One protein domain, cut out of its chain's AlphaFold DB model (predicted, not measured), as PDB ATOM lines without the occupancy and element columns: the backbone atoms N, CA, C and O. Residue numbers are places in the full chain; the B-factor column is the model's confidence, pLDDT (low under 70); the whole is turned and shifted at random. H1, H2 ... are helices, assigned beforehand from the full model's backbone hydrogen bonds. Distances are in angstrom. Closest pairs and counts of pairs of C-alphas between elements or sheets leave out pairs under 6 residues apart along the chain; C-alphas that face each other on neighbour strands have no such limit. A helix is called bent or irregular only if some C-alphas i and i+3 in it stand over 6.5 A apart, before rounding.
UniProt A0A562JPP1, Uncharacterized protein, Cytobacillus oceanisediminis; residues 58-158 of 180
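Overview. This is residues 58 to 158 of the 180 residues of an uncharacterized protein of Cytobacillus oceanisediminis (UniProt A0A562JPP1). Helices H2, H1, H3 and H4 form an arc, H1 and H3 side by side in its middle, H2 and H4 folding back at its ends; residues 146 to 153 and short H5 cross its open side. The class is all helix: 101 printed residues, five named helices, H1 to H5 along the chain. The whole is compact, radius of gyration of the C-alphas 13.1 A, spans 34 by 31 by 20 A.

Arrangement. H1, residues 58 to 77, only just touches H2, residues 81 to 89, in a hairpin, with residues 71 to 76 alone; the closest C-alphas, Phe 75 and Ile 84, are 7.0 A apart. H1 touches H3, residues 106 to 124, at a shallow tilt of 18 degrees, the same way; the closest C-alphas, Ile 63 and Ile 113, are 5.8 A apart. H3 and H4, residues 131 to 145, form a hairpin, closest at C-alphas 115 and 139, 4.9 A. H4 only just touches H5, residues 154 to 157, with residues 133 to 137 alone, closest at C-alphas 133 and 154, 6.0 A. Every O i to N i+4 pair is within hydrogen-bond range in H2 and H3, 13 of 16 in H1, 10 of 11 in H4; H5 is too short for one.

Along the chain. H1 begins at C-alpha 58 (173.580, 108.011, 129.456), spans 27.9 A and has a kink of 31 degrees near residue 71; it is only just irregular, C-alphas 72 and 75 being 6.9 A apart. H3 spans 26.9 A, H4 22.4 A; H5 ends at C-alpha 157 (173.680, 135.044, 116.862).

Size, cuts and confidence. The C-alphas farthest apart, Arg 98 and Gln 127, are 37.1 A apart. The printed part has no cut; the H2 to H3 link is long. Residues 97 to 103 and 127 to 128 have pLDDT under 70.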
ATOM      1  N   ASP A  58     174.769 107.210 129.772       83.31
ATOM      2  CA  ASP A  58     173.580 108.011 129.456       83.31
ATOM      3  C   ASP A  58     173.883 109.518 129.416       83.31
ATOM      4  O   ASP A  58     173.335 110.243 128.587       83.31
ATOM      5  N   GLN A  59     174.772 110.016 130.285       84.38
ATOM      6  CA  GLN A  59     175.214 111.412 130.232       84.38
ATOM      7  C   GLN A  59     176.070 111.680 128.993       84.38
ATOM      8  O   GLN A  59     175.920 112.720 128.356       84.38
ATOM      9  N   GLU A  60     176.950 110.744 128.645       87.12
ATOM     10  CA  GLU A  60     177.798 110.834 127.456       87.12
ATOM     11  C   GLU A  60     176.951 110.867 126.183       87.12
ATOM     12  O   GLU A  60     177.102 111.766 125.352       87.12
ATOM     13  N   GLN A  61     175.979 109.957 126.091       88.81
ATOM     14  CA  GLN A  61     174.978 109.951 125.035       88.81
ATOM     15  C   GLN A  61     174.194 111.265 125.020       88.81
ATOM     16  O   GLN A  61     174.005 111.853 123.956       88.81
ATOM     17  N   LYS A  62     173.790 111.785 126.186       91.81
ATOM     18  CA  LYS A  62     173.041 113.041 126.250       91.81
ATOM     19  C   LYS A  62     173.823 114.226 125.689       91.81
ATOM     20  O   LYS A  62     173.250 115.079 125.014       91.81
ATOM     21  N   ILE A  63     175.121 114.286 125.969       92.19
ATOM     22  CA  ILE A  63     176.014 115.309 125.421       92.19
ATOM     23  C   ILE A  63     176.068 115.192 123.892       92.19
ATOM     24  O   ILE A  63     175.914 116.203 123.207       92.19
ATOM     25  N   MET A  64     176.212 113.975 123.354       91.88
ATOM     26  CA  MET A  64     176.208 113.742 121.904       91.88
ATOM     27  C   MET A  64     174.884 114.161 121.252       91.88
ATOM     28  O   MET A  64     174.902 114.868 120.250       91.88
ATOM     29  N   GLU A  65     173.743 113.811 121.853       94.19
ATOM     30  CA  GLU A  65     172.417 114.235 121.377       94.19
ATOM     31  C   GLU A  65     172.273 115.761 121.337       94.19
ATOM     32  O   GLU A  65     171.667 116.314 120.423       94.19
ATOM     33  N   LEU A  66     172.787 116.465 122.350       96.12
ATOM     34  CA  LEU A  66     172.723 117.926 122.402       96.12
ATOM     35  C   LEU A  66     173.603 118.557 121.324       96.12
ATOM     36  O   LEU A  66     173.166 119.498 120.667       96.12
ATOM     37  N   ILE A  67     174.800 118.017 121.096       95.31
ATOM     38  CA  ILE A  67     175.681 118.450 120.006       95.31
ATOM     39  C   ILE A  67     175.006 118.239 118.647       95.31
ATOM     40  O   ILE A  67     174.990 119.153 117.828       95.31
ATOM     41  N   GLU A  68     174.389 117.080 118.415       94.31
ATOM     42  CA  GLU A  68     173.645 116.818 117.178       94.31
ATOM     43  C   GLU A  68     172.523 117.849 116.973       94.31
ATOM     44  O   GLU A  68     172.324 118.350 115.865       94.31
ATOM     45  N   LYS A  69     171.819 118.233 118.045       94.69
ATOM     46  CA  LYS A  69     170.796 119.289 117.988       94.69
ATOM     47  C   LYS A  69     171.372 120.664 117.670       94.69
ATOM     48  O   LYS A  69     170.702 121.437 116.993       94.69
ATOM     49  N   PHE A  70     172.594 120.983 118.096       95.31
ATOM     50  CA  PHE A  70     173.245 122.219 117.655       95.31
ATOM     51  C   PHE A  70     173.395 122.247 116.136       95.31
ATOM     52  O   PHE A  70     172.961 123.206 115.504       95.31
ATOM     53  N   TYR A  71     173.930 121.174 115.556       94.44
ATOM     54  CA  TYR A  71     174.140 121.080 114.113       94.44
ATOM     55  C   TYR A  71     172.837 121.008 113.315       94.44
ATOM     56  O   TYR A  71     172.766 121.583 112.236       94.44
ATOM     57  N   SER A  72     171.802 120.349 113.840       92.06
ATOM     58  CA  SER A  72     170.556 120.131 113.095       92.06
ATOM     59  C   SER A  72     169.455 121.168 113.324       92.06
ATOM     60  O   SER A  72     168.593 121.339 112.462       92.06
ATOM     61  N   ASN A  73     169.466 121.872 114.459       90.06
ATOM     62  CA  ASN A  73     168.376 122.773 114.842       90.06
ATOM     63  C   ASN A  73     168.834 124.202 115.136       90.06
ATOM     64  O   ASN A  73     168.047 125.121 114.930       90.06
ATOM     65  N   VAL A  74     170.061 124.400 115.635       91.69
ATOM     66  CA  VAL A  74     170.536 125.727 116.060       91.69
ATOM     67  C   VAL A  74     171.347 126.396 114.959       91.69
ATOM     68  O   VAL A  74     170.945 127.449 114.479       91.69
ATOM     69  N   PHE A  75     172.464 125.805 114.530       93.12
ATOM     70  CA  PHE A  75     173.349 126.409 113.531       93.12
ATOM     71  C   PHE A  75     172.663 126.734 112.198       93.12
ATOM     72  O   PHE A  75     172.899 127.838 111.709       93.12
ATOM     73  N   PRO A  76     171.753 125.899 111.657       91.62
ATOM     74  CA  PRO A  76     171.042 126.230 110.422       91.62
ATOM     75  C   PRO A  76     170.195 127.506 110.506       91.62
ATOM     76  O   PRO A  76     169.821 128.055 109.481       91.62
ATOM     77  N   LEU A  77     169.880 128.009 111.708       88.56
ATOM     78  CA  LEU A  77     169.143 129.269 111.870       88.56
ATOM     79  C   LEU A  77     170.022 130.511 111.659       88.56
ATOM     80  O   LEU A  77     169.477 131.601 111.482       88.56
ATOM     81  N   TYR A  78     171.347 130.358 111.717       89.62
ATOM     82  CA  TYR A  78     172.309 131.463 111.788       89.62
ATOM     83  C   TYR A  78     173.416 131.389 110.734       89.62
ATOM     84  O   TYR A  78     174.001 132.415 110.400       89.62
ATOM     85  N   PHE A  79     173.708 130.197 110.218       90.31
ATOM     86  CA  PHE A  79     174.852 129.933 109.351       90.31
ATOM     87  C   PHE A  79     174.427 129.159 108.103       90.31
ATOM     88  O   PHE A  79     173.423 128.445 108.114       90.31
ATOM     89  N   THR A  80     175.198 129.296 107.025       90.56
ATOM     90  CA  THR A  80     174.965 128.552 105.781       90.56
ATOM     91  C   THR A  80     175.472 127.113 105.886       90.56
ATOM     92  O   THR A  80     176.288 126.788 106.746       90.56
ATOM     93  N   ASP A  81     175.044 126.237 104.975       90.88
ATOM     94  CA  ASP A  81     175.532 124.851 104.929       90.88
ATOM     95  C   ASP A  81     177.052 124.756 104.731       90.88
ATOM     96  O   ASP A  81     177.683 123.828 105.238       90.88
ATOM     97  N   ASP A  82     177.654 125.700 104.003       92.50
ATOM     98  CA  ASP A  82     179.103 125.722 103.801       92.50
ATOM     99  C   ASP A  82     179.840 126.122 105.089       92.50
ATOM    100  O   ASP A  82     180.828 125.471 105.436       92.50
ATOM    101  N   ASP A  83     179.312 127.093 105.847       93.38
ATOM    102  CA  ASP A  83     179.842 127.459 107.170       93.38
ATOM    103  C   ASP A  83     179.757 126.269 108.138       93.38
ATOM    104  O   ASP A  83     180.728 125.913 108.805       93.38
ATOM    105  N   ILE A  84     178.603 125.595 108.186       94.62
ATOM    106  CA  ILE A  84     178.381 124.455 109.086       94.62
ATOM    107  C   ILE A  84     179.312 123.291 108.728       94.62
ATOM    108  O   ILE A  84     179.869 122.644 109.621       94.62
ATOM    109  N   ARG A  85     179.563 123.058 107.436       94.44
ATOM    110  CA  ARG A  85     180.546 122.066 106.983       94.44
ATOM    111  C   ARG A  85     181.961 122.418 107.431       94.44
ATOM    112  O   ARG A  85     182.738 121.525 107.775       94.44
ATOM    113  N   GLU A  86     182.316 123.699 107.437       95.56
ATOM    114  CA  GLU A  86     183.594 124.148 107.981       95.56
ATOM    115  C   GLU A  86     183.670 123.911 109.498       95.56
ATOM    116  O   GLU A  86     184.695 123.435 109.993       95.56
ATOM    117  N   PHE A  87     182.580 124.120 110.240       95.38
ATOM    118  CA  PHE A  87     182.532 123.850 111.683       95.38
ATOM    119  C   PHE A  87     182.836 122.381 112.013       95.38
ATOM    120  O   PHE A  87     183.606 122.097 112.941       95.38
ATOM    121  N   GLU A  88     182.319 121.440 111.214       92.50
ATOM    122  CA  GLU A  88     182.623 120.008 111.346       92.50
ATOM    123  C   GLU A  88     184.116 119.707 111.122       92.50
ATOM    124  O   GLU A  88     184.716 118.888 111.835       92.50
ATOM    125  N   GLN A  89     184.739 120.384 110.150       93.81
ATOM    126  CA  GLN A  89     186.171 120.260 109.851       93.81
ATOM    127  C   GLN A  89     187.030 120.840 110.978       93.81
ATOM    128  O   GLN A  89     188.021 120.225 111.379       93.81
ATOM    129  N   GLN A  90     186.612 121.977 111.537       93.62
ATOM    130  CA  GLN A  90     187.263 122.657 112.657       93.62
ATOM    131  C   GLN A  90     186.990 121.998 114.019       93.62
ATOM    132  O   GLN A  90     187.553 122.421 115.030       93.62
ATOM    133  N   LYS A  91     186.165 120.943 114.064       92.31
ATOM    134  CA  LYS A  91     185.824 120.201 115.290       92.31
ATOM    135  C   LYS A  91     185.118 121.065 116.343       92.31
ATOM    136  O   LYS A  91     185.283 120.848 117.546       92.31
ATOM    137  N   ILE A  92     184.293 122.013 115.900       94.56
ATOM    138  CA  ILE A  92     183.418 122.789 116.786       94.56
ATOM    139  C   ILE A  92     182.396 121.846 117.425       94.56
ATOM    140  O   ILE A  92     181.796 121.014 116.745       94.56
ATOM    141  N   LEU A  93     182.224 121.945 118.746       91.75
ATOM    142  CA  LEU A  93     181.381 121.047 119.543       91.75
ATOM    143  C   LEU A  93     181.622 119.554 119.271       91.75
ATOM    144  O   LEU A  93     180.702 118.750 119.332       91.75
ATOM    145  N   HIS A  94     182.852 119.151 118.974       86.44
ATOM    146  CA  HIS A  94     183.149 117.754 118.690       86.44
ATOM    147  C   HIS A  94     183.540 116.994 119.962       86.44
ATOM    148  O   HIS A  94     184.494 117.354 120.650       86.44
ATOM    149  N   THR A  95     182.865 115.877 120.227       80.25
ATOM    150  CA  THR A  95     183.307 114.873 121.200       80.25
ATOM    151  C   THR A  95     183.949 113.687 120.486       80.25
ATOM    152  O   THR A  95     183.674 113.367 119.338       80.25
ATOM    153  N   SER A  96     184.872 113.030 121.170       70.00
ATOM    154  CA  SER A  96     185.563 111.823 120.733       70.00
ATOM    155  C   SER A  96     185.605 110.892 121.930       70.00
ATOM    156  O   SER A  96     185.428 111.337 123.065       70.00
ATOM    157  N   THR A  97     185.907 109.619 121.715       62.97
ATOM    158  CA  THR A  97     186.117 108.672 122.818       62.97
ATOM    159  C   THR A  97     187.189 109.135 123.809       62.97
ATOM    160  O   THR A  97     187.090 108.822 124.986       62.97
ATOM    161  N   ARG A  98     188.164 109.949 123.372       61.47
ATOM    162  CA  ARG A  98     189.150 110.593 124.258       61.47
ATOM    163  C   ARG A  98     188.614 111.836 124.965       61.47
ATOM    164  O   ARG A  98     189.173 112.237 125.974       61.47
ATOM    165  N   HIS A  99     187.551 112.467 124.459       58.69
ATOM    166  CA  HIS A  99     186.972 113.639 125.111       58.69
ATOM    167  C   HIS A  99     186.188 113.295 126.380       58.69
ATOM    168  O   HIS A  99     186.142 114.111 127.295       58.69
ATOM    169  N   PHE A 100     185.666 112.072 126.485       60.44
ATOM    170  CA  PHE A 100     185.043 111.579 127.717       60.44
ATOM    171  C   PHE A 100     186.041 111.411 128.877       60.44
ATOM    172  O   PHE A 100     185.635 111.297 130.027       60.44
ATOM    173  N   GLU A 101     187.351 111.511 128.615       58.38
ATOM    174  CA  GLU A 101     188.365 111.648 129.665       58.38
ATOM    175  C   GLU A 101     188.367 113.057 130.312       58.38
ATOM    176  O   GLU A 101     188.829 113.190 131.444       58.38
ATOM    177  N   TYR A 102     187.839 114.104 129.649       58.53
ATOM    178  CA  TYR A 102     187.837 115.492 130.162       58.53
ATOM    179  C   TYR A 102     186.657 115.831 131.079       58.53
ATOM    180  O   TYR A 102     186.775 116.730 131.906       58.53
ATOM    181  N   PHE A 103     185.533 115.127 130.960       69.06
ATOM    182  CA  PHE A 103     184.381 115.238 131.867       69.06
ATOM    183  C   PHE A 103     184.076 113.871 132.480       69.06
ATOM    184  O   PHE A 103     182.934 113.417 132.530       69.06
ATOM    185  N   GLY A 104     185.151 113.225 132.939       71.81
ATOM    186  CA  GLY A 104     185.148 111.860 133.444       71.81
ATOM    187  C   GLY A 104     184.392 111.682 134.756       71.81
ATOM    188  O   GLY A 104     184.220 110.544 135.183       71.81
ATOM    189  N   THR A 105     183.928 112.758 135.405       82.50
ATOM    190  CA  THR A 105     183.028 112.662 136.557       82.50
ATOM    191  C   THR A 105     181.581 113.013 136.229       82.50
ATOM    192  O   THR A 105     181.278 113.877 135.408       82.50
ATOM    193  N   LEU A 106     180.661 112.412 136.988       81.69
ATOM    194  CA  LEU A 106     179.222 112.669 136.925       81.69
ATOM    195  C   LEU A 106     178.894 114.173 136.971       81.69
ATOM    196  O   LEU A 106     178.028 114.647 136.238       81.69
ATOM    197  N   LYS A 107     179.575 114.921 137.850       84.00
ATOM    198  CA  LYS A 107     179.356 116.362 138.030       84.00
ATOM    199  C   LYS A 107     179.769 117.144 136.787       84.00
ATOM    200  O   LYS A 107     179.027 118.017 136.351       84.00
ATOM    201  N   GLU A 108     180.937 116.837 136.241       87.06
ATOM    202  CA  GLU A 108     181.491 117.521 135.071       87.06
ATOM    203  C   GLU A 108     180.611 117.277 133.843       87.06
ATOM    204  O   GLU A 108     180.224 118.232 133.171       87.06
ATOM    205  N   ALA A 109     180.171 116.033 133.626       88.12
ATOM    206  CA  ALA A 109     179.236 115.706 132.554       88.12
ATOM    207  C   ALA A 109     177.912 116.485 132.686       88.12
ATOM    208  O   ALA A 109     177.420 117.045 131.706       88.12
ATOM    209  N   TYR A 110     177.365 116.624 133.902       89.38
ATOM    210  CA  TYR A 110     176.191 117.475 134.131       89.38
ATOM    211  C   TYR A 110     176.449 118.955 133.826       89.38
ATOM    212  O   TYR A 110     175.572 119.615 133.273       89.38
ATOM    213  N   GLN A 111     177.625 119.489 134.164       91.94
ATOM    214  CA  GLN A 111     177.967 120.880 133.851       91.94
ATOM    215  C   GLN A 111     178.006 121.119 132.338       91.94
ATOM    216  O   GLN A 111     177.484 122.133 131.879       91.94
ATOM    217  N   VAL A 112     178.547 120.170 131.567       93.19
ATOM    218  CA  VAL A 112     178.532 120.216 130.097       93.19
ATOM    219  C   VAL A 112     177.102 120.161 129.554       93.19
ATOM    220  O   VAL A 112     176.735 120.997 128.730       93.19
ATOM    221  N   ILE A 113     176.271 119.232 130.044       94.06
ATOM    222  CA  ILE A 113     174.860 119.101 129.638       94.06
ATOM    223  C   ILE A 113     174.106 120.414 129.863       94.06
ATOM    224  O   ILE A 113     173.475 120.932 128.942       94.06
ATOM    225  N   VAL A 114     174.198 120.977 131.071       95.19
ATOM    226  CA  VAL A 114     173.527 122.237 131.421       95.19
ATOM    227  C   VAL A 114     174.070 123.393 130.584       95.19
ATOM    228  O   VAL A 114     173.289 124.236 130.141       95.19
ATOM    229  N   GLY A 115     175.378 123.417 130.322       96.62
ATOM    230  CA  GLY A 115     176.008 124.402 129.448       96.62
ATOM    231  C   GLY A 115     175.415 124.399 128.042       96.62
ATOM    232  O   GLY A 115     174.929 125.429 127.574       96.62
ATOM    233  N   LEU A 116     175.374 123.225 127.407       97.19
ATOM    234  CA  LEU A 116     174.794 123.038 126.075       97.19
ATOM    235  C   LEU A 116     173.307 123.410 126.047       97.19
ATOM    236  O   LEU A 116     172.888 124.179 125.186       97.19
ATOM    237  N   GLN A 117     172.511 122.924 127.004       96.50
ATOM    238  CA  GLN A 117     171.075 123.225 127.074       96.50
ATOM    239  C   GLN A 117     170.799 124.716 127.279       96.50
ATOM    240  O   GLN A 117     169.865 125.253 126.687       96.50
ATOM    241  N   THR A 118     171.605 125.391 128.099       96.25
ATOM    242  CA  THR A 118     171.449 126.828 128.351       96.25
ATOM    243  C   THR A 118     171.771 127.631 127.098       96.25
ATOM    244  O   THR A 118     171.011 128.530 126.745       96.25
ATOM    245  N   LEU A 119     172.856 127.287 126.396       96.38
ATOM    246  CA  LEU A 119     173.191 127.913 125.118       96.38
ATOM    247  C   LEU A 119     172.081 127.682 124.088       96.38
ATOM    248  O   LEU A 119     171.628 128.652 123.495       96.38
ATOM    249  N   MET A 120     171.567 126.455 123.937       94.12
ATOM    250  CA  MET A 120     170.421 126.196 123.056       94.12
ATOM    251  C   MET A 120     169.214 127.068 123.421       94.12
ATOM    252  O   MET A 120     168.676 127.743 122.556       94.12
ATOM    253  N   ALA A 121     168.821 127.115 124.697       92.75
ATOM    254  CA  ALA A 121     167.661 127.891 125.137       92.75
ATOM    255  C   ALA A 121     167.810 129.395 124.847       92.75
ATOM    256  O   ALA A 121     166.860 130.041 124.407       92.75
ATOM    257  N   ILE A 122     169.011 129.950 125.052       92.25
ATOM    258  CA  ILE A 122     169.326 131.341 124.702       92.25
ATOM    259  C   ILE A 122     169.232 131.547 123.185       92.25
ATOM    260  O   ILE A 122     168.613 132.507 122.732       92.25
ATOM    261  N   LEU A 123     169.825 130.642 122.406       91.50
ATOM    262  CA  LEU A 123     169.895 130.732 120.948       91.50
ATOM    263  C   LEU A 123     168.583 130.371 120.247       91.50
ATOM    264  O   LEU A 123     168.424 130.677 119.073       91.50
ATOM    265  N   GLU A 124     167.627 129.756 120.929       87.00
ATOM    266  CA  GLU A 124     166.282 129.504 120.405       87.00
ATOM    267  C   GLU A 124     165.286 130.591 120.843       87.00
ATOM    268  O   GLU A 124     164.281 130.812 120.160       87.00
ATOM    269  N   SER A 125     165.583 131.337 121.916       83.88
ATOM    270  CA  SER A 125     164.727 132.418 122.420       83.88
ATOM    271  C   SER A 125     164.495 133.495 121.352       83.88
ATOM    272  O   SER A 125     165.464 134.039 120.828       83.88
ATOM    273  N   PRO A 126     163.244 133.849 121.015       70.94
ATOM    274  CA  PRO A 126     162.953 134.908 120.045       70.94
ATOM    275  C   PRO A 126     163.322 136.306 120.564       70.94
ATOM    276  O   PRO A 126     163.395 137.250 119.786       70.94
ATOM    277  N   GLN A 127     163.528 136.443 121.876       69.81
ATOM    278  CA  GLN A 127     163.902 137.690 122.529       69.81
ATOM    279  C   GLN A 127     165.379 137.623 122.893       69.81
ATOM    280  O   GLN A 127     165.789 136.792 123.711       69.81
ATOM    281  N   GLN A 128     166.168 138.497 122.278       65.75
ATOM    282  CA  GLN A 128     167.543 138.740 122.681       65.75
ATOM    283  C   GLN A 128     167.542 139.860 123.702       65.75
ATOM    284  O   GLN A 128     167.322 141.023 123.382       65.75
ATOM    285  N   GLU A 129     167.697 139.468 124.956       74.38
ATOM    286  CA  GLU A 129     167.850 140.397 126.059       74.38
ATOM    287  C   GLU A 129     169.330 140.468 126.426       74.38
ATOM    288  O   GLU A 129     169.970 139.426 126.568       74.38
ATOM    289  N   ASP A 130     169.851 141.670 126.678       73.56
ATOM    290  CA  ASP A 130     171.252 141.903 127.075       73.56
ATOM    291  C   ASP A 130     171.689 141.021 128.261       73.56
ATOM    292  O   ASP A 130     172.842 140.607 128.383       73.56
ATOM    293  N   LYS A 131     170.739 140.649 129.132       79.88
ATOM    294  CA  LYS A 131     170.975 139.741 130.265       79.88
ATOM    295  C   LYS A 131     171.449 138.341 129.843       79.88
ATOM    296  O   LYS A 131     172.036 137.636 130.664       79.88
ATOM    297  N   TYR A 132     171.180 137.914 128.608       89.50
ATOM    298  CA  TYR A 132     171.567 136.600 128.103       89.50
ATOM    299  C   TYR A 132     173.017 136.537 127.636       89.50
ATOM    300  O   TYR A 132     173.590 135.452 127.704       89.50
ATOM    301  N   GLU A 133     173.643 137.655 127.268       91.69
ATOM    302  CA  GLU A 133     175.043 137.669 126.827       91.69
ATOM    303  C   GLU A 133     175.980 137.162 127.933       91.69
ATOM    304  O   GLU A 133     176.781 136.250 127.724       91.69
ATOM    305  N   ALA A 134     175.819 137.667 129.160       92.31
ATOM    306  CA  ALA A 134     176.628 137.228 130.295       92.31
ATOM    307  C   ALA A 134     176.437 135.730 130.608       92.31
ATOM    308  O   ALA A 134     177.388 135.031 130.970       92.31
ATOM    309  N   ILE A 135     175.208 135.220 130.458       94.38
ATOM    310  CA  ILE A 135     174.896 133.800 130.663       94.38
ATOM    311  C   ILE A 135     175.511 132.964 129.538       94.38
ATOM    312  O   ILE A 135     176.101 131.920 129.808       94.38
ATOM    313  N   PHE A 136     175.422 133.428 128.296       95.50
ATOM    314  CA  PHE A 136     176.019 132.789 127.133       95.50
ATOM    315  C   PHE A 136     177.534 132.649 127.309       95.50
ATOM    316  O   PHE A 136     178.040 131.528 127.318       95.50
ATOM    317  N   VAL A 137     178.243 133.750 127.578       95.44
ATOM    318  CA  VAL A 137     179.708 133.764 127.751       95.44
ATOM    319  C   VAL A 137     180.145 132.807 128.859       95.44
ATOM    320  O   VAL A 137     181.094 132.040 128.690       95.44
ATOM    321  N   LYS A 138     179.416 132.784 129.982       95.94
ATOM    322  CA  LYS A 138     179.690 131.846 131.076       95.94
ATOM    323  C   LYS A 138     179.574 130.387 130.627       95.94
ATOM    324  O   LYS A 138     180.411 129.573 131.008       95.94
ATOM    325  N   ASN A 139     178.551 130.040 129.849       96.31
ATOM    326  CA  ASN A 139     178.359 128.664 129.394       96.31
ATOM    327  C   ASN A 139     179.356 128.269 128.296       96.31
ATOM    328  O   ASN A 139     179.848 127.146 128.330       96.31
ATOM    329  N   VAL A 140     179.751 129.189 127.410       96.94
ATOM    330  CA  VAL A 140     180.865 128.968 126.468       96.94
ATOM    331  C   VAL A 140     182.164 128.662 127.216       96.94
ATOM    332  O   VAL A 140     182.876 127.717 126.873       96.94
ATOM    333  N   GLN A 141     182.449 129.406 128.287       95.56
ATOM    334  CA  GLN A 141     183.631 129.173 129.115       95.56
ATOM    335  C   GLN A 141     183.596 127.799 129.809       95.56
ATOM    336  O   GLN A 141     184.615 127.110 129.823       95.56
ATOM    337  N   ILE A 142     182.431 127.360 130.305       92.56
ATOM    338  CA  ILE A 142     182.249 126.004 130.854       92.56
ATOM    339  C   ILE A 142     182.584 124.944 129.798       92.56
ATOM    340  O   ILE A 142     183.356 124.031 130.075       92.56
ATOM    341  N   LEU A 143     182.047 125.061 128.579       93.50
ATOM    342  CA  LEU A 143     182.337 124.099 127.509       93.50
ATOM    343  C   LEU A 143     183.836 124.040 127.191       93.50
ATOM    344  O   LEU A 143     184.407 122.952 127.092       93.50
ATOM    345  N   LYS A 144     184.490 125.202 127.127       92.12
ATOM    346  CA  LYS A 144     185.930 125.309 126.882       92.12
ATOM    347  C   LYS A 144     186.769 124.632 127.968       92.12
ATOM    348  O   LYS A 144     187.746 123.964 127.638       92.12
ATOM    349  N   GLU A 145     186.397 124.774 129.241       90.44
ATOM    350  CA  GLU A 145     187.064 124.101 130.371       90.44
ATOM    351  C   GLU A 145     187.020 122.573 130.254       90.44
ATOM    352  O   GLU A 145     187.956 121.894 130.672       90.44
ATOM    353  N   PHE A 146     185.978 122.046 129.611       88.25
ATOM    354  CA  PHE A 146     185.786 120.623 129.344       88.25
ATOM    355  C   PHE A 146     186.251 120.186 127.945       88.25
ATOM    356  O   PHE A 146     185.945 119.081 127.497       88.25
ATOM    357  N   GLY A 147     187.019 121.033 127.252       87.56
ATOM    358  CA  GLY A 147     187.630 120.708 125.962       87.56
ATOM    359  C   GLY A 147     186.671 120.748 124.770       87.56
ATOM    360  O   GLY A 147     187.038 120.283 123.693       87.56
ATOM    361  N   LEU A 148     185.471 121.308 124.938       90.62
ATOM    362  CA  LEU A 148     184.525 121.547 123.854       90.62
ATOM    363  C   LEU A 148     184.725 122.952 123.293       90.62
ATOM    364  O   LEU A 148     184.512 123.956 123.974       90.62
ATOM    365  N   SER A 149     185.131 123.020 122.028       92.62
ATOM    366  CA  SER A 149     185.278 124.290 121.324       92.62
ATOM    367  C   SER A 149     183.910 124.851 120.938       92.62
ATOM    368  O   SER A 149     183.128 124.175 120.270       92.62
ATOM    369  N   PHE A 150     183.641 126.096 121.327       95.38
ATOM    370  CA  PHE A 150     182.501 126.886 120.863       95.38
ATOM    371  C   PHE A 150     182.988 128.316 120.579       95.38
ATOM    372  O   PHE A 150     182.878 129.188 121.441       95.38
ATOM    373  N   PRO A 151     183.643 128.549 119.427       94.94
ATOM    374  CA  PRO A 151     184.406 129.765 119.152       94.94
ATOM    375  C   PRO A 151     183.516 130.898 118.619       94.94
ATOM    376  O   PRO A 151     183.862 131.556 117.645       94.94
ATOM    377  N   PHE A 152     182.359 131.104 119.244       94.12
ATOM    378  CA  PHE A 152     181.385 132.099 118.814       94.12
ATOM    379  C   PHE A 152     181.110 133.097 119.932       94.12
ATOM    380  O   PHE A 152     180.823 132.708 121.066       94.12
ATOM    381  N   ASP A 153     181.130 134.378 119.584       92.25
ATOM    382  CA  ASP A 153     180.597 135.440 120.435       92.25
ATOM    383  C   ASP A 153     179.075 135.519 120.313       92.25
ATOM    384  O   ASP A 153     178.507 135.139 119.288       92.25
ATOM    385  N   TYR A 154     178.418 136.076 121.333       90.94
ATOM    386  CA  TYR A 154     176.962 136.232 121.349       90.94
ATOM    387  C   TYR A 154     176.443 136.994 120.116       90.94
ATOM    388  O   TYR A 154     175.438 136.603 119.526       90.94
ATOM    389  N   SER A 155     177.193 138.002 119.659       88.88
ATOM    390  CA  SER A 155     176.878 138.823 118.485       88.88
ATOM    391  C   SER A 155     176.743 138.042 117.174       88.88
ATOM    392  O   SER A 155     175.976 138.467 116.313       88.88
ATOM    393  N   HIS A 156     177.405 136.886 117.028       89.19
ATOM    394  CA  HIS A 156     177.243 136.017 115.850       89.19
ATOM    395  C   HIS A 156     175.809 135.498 115.712       89.19
ATOM    396  O   HIS A 156     175.379 135.135 114.623       89.19
ATOM    397  N   PHE A 157     175.062 135.487 116.814       88.38
ATOM    398  CA  PHE A 157     173.680 135.044 116.862       88.38
ATOM    399  C   PHE A 157     172.694 136.214 116.926       88.38
ATOM    400  O   PHE A 157     171.492 135.977 116.965       88.38
ATOM    401  N   CYS A 158     173.163 137.468 116.930       79.44
ATOM    402  CA  CYS A 158     172.329 138.663 117.104       79.44
ATOM    403  C   CYS A 158     171.692 139.232 115.825       79.44
ATOM    404  O   CYS A 158     171.206 140.362 115.820       79.44
TER     405      CYS A 158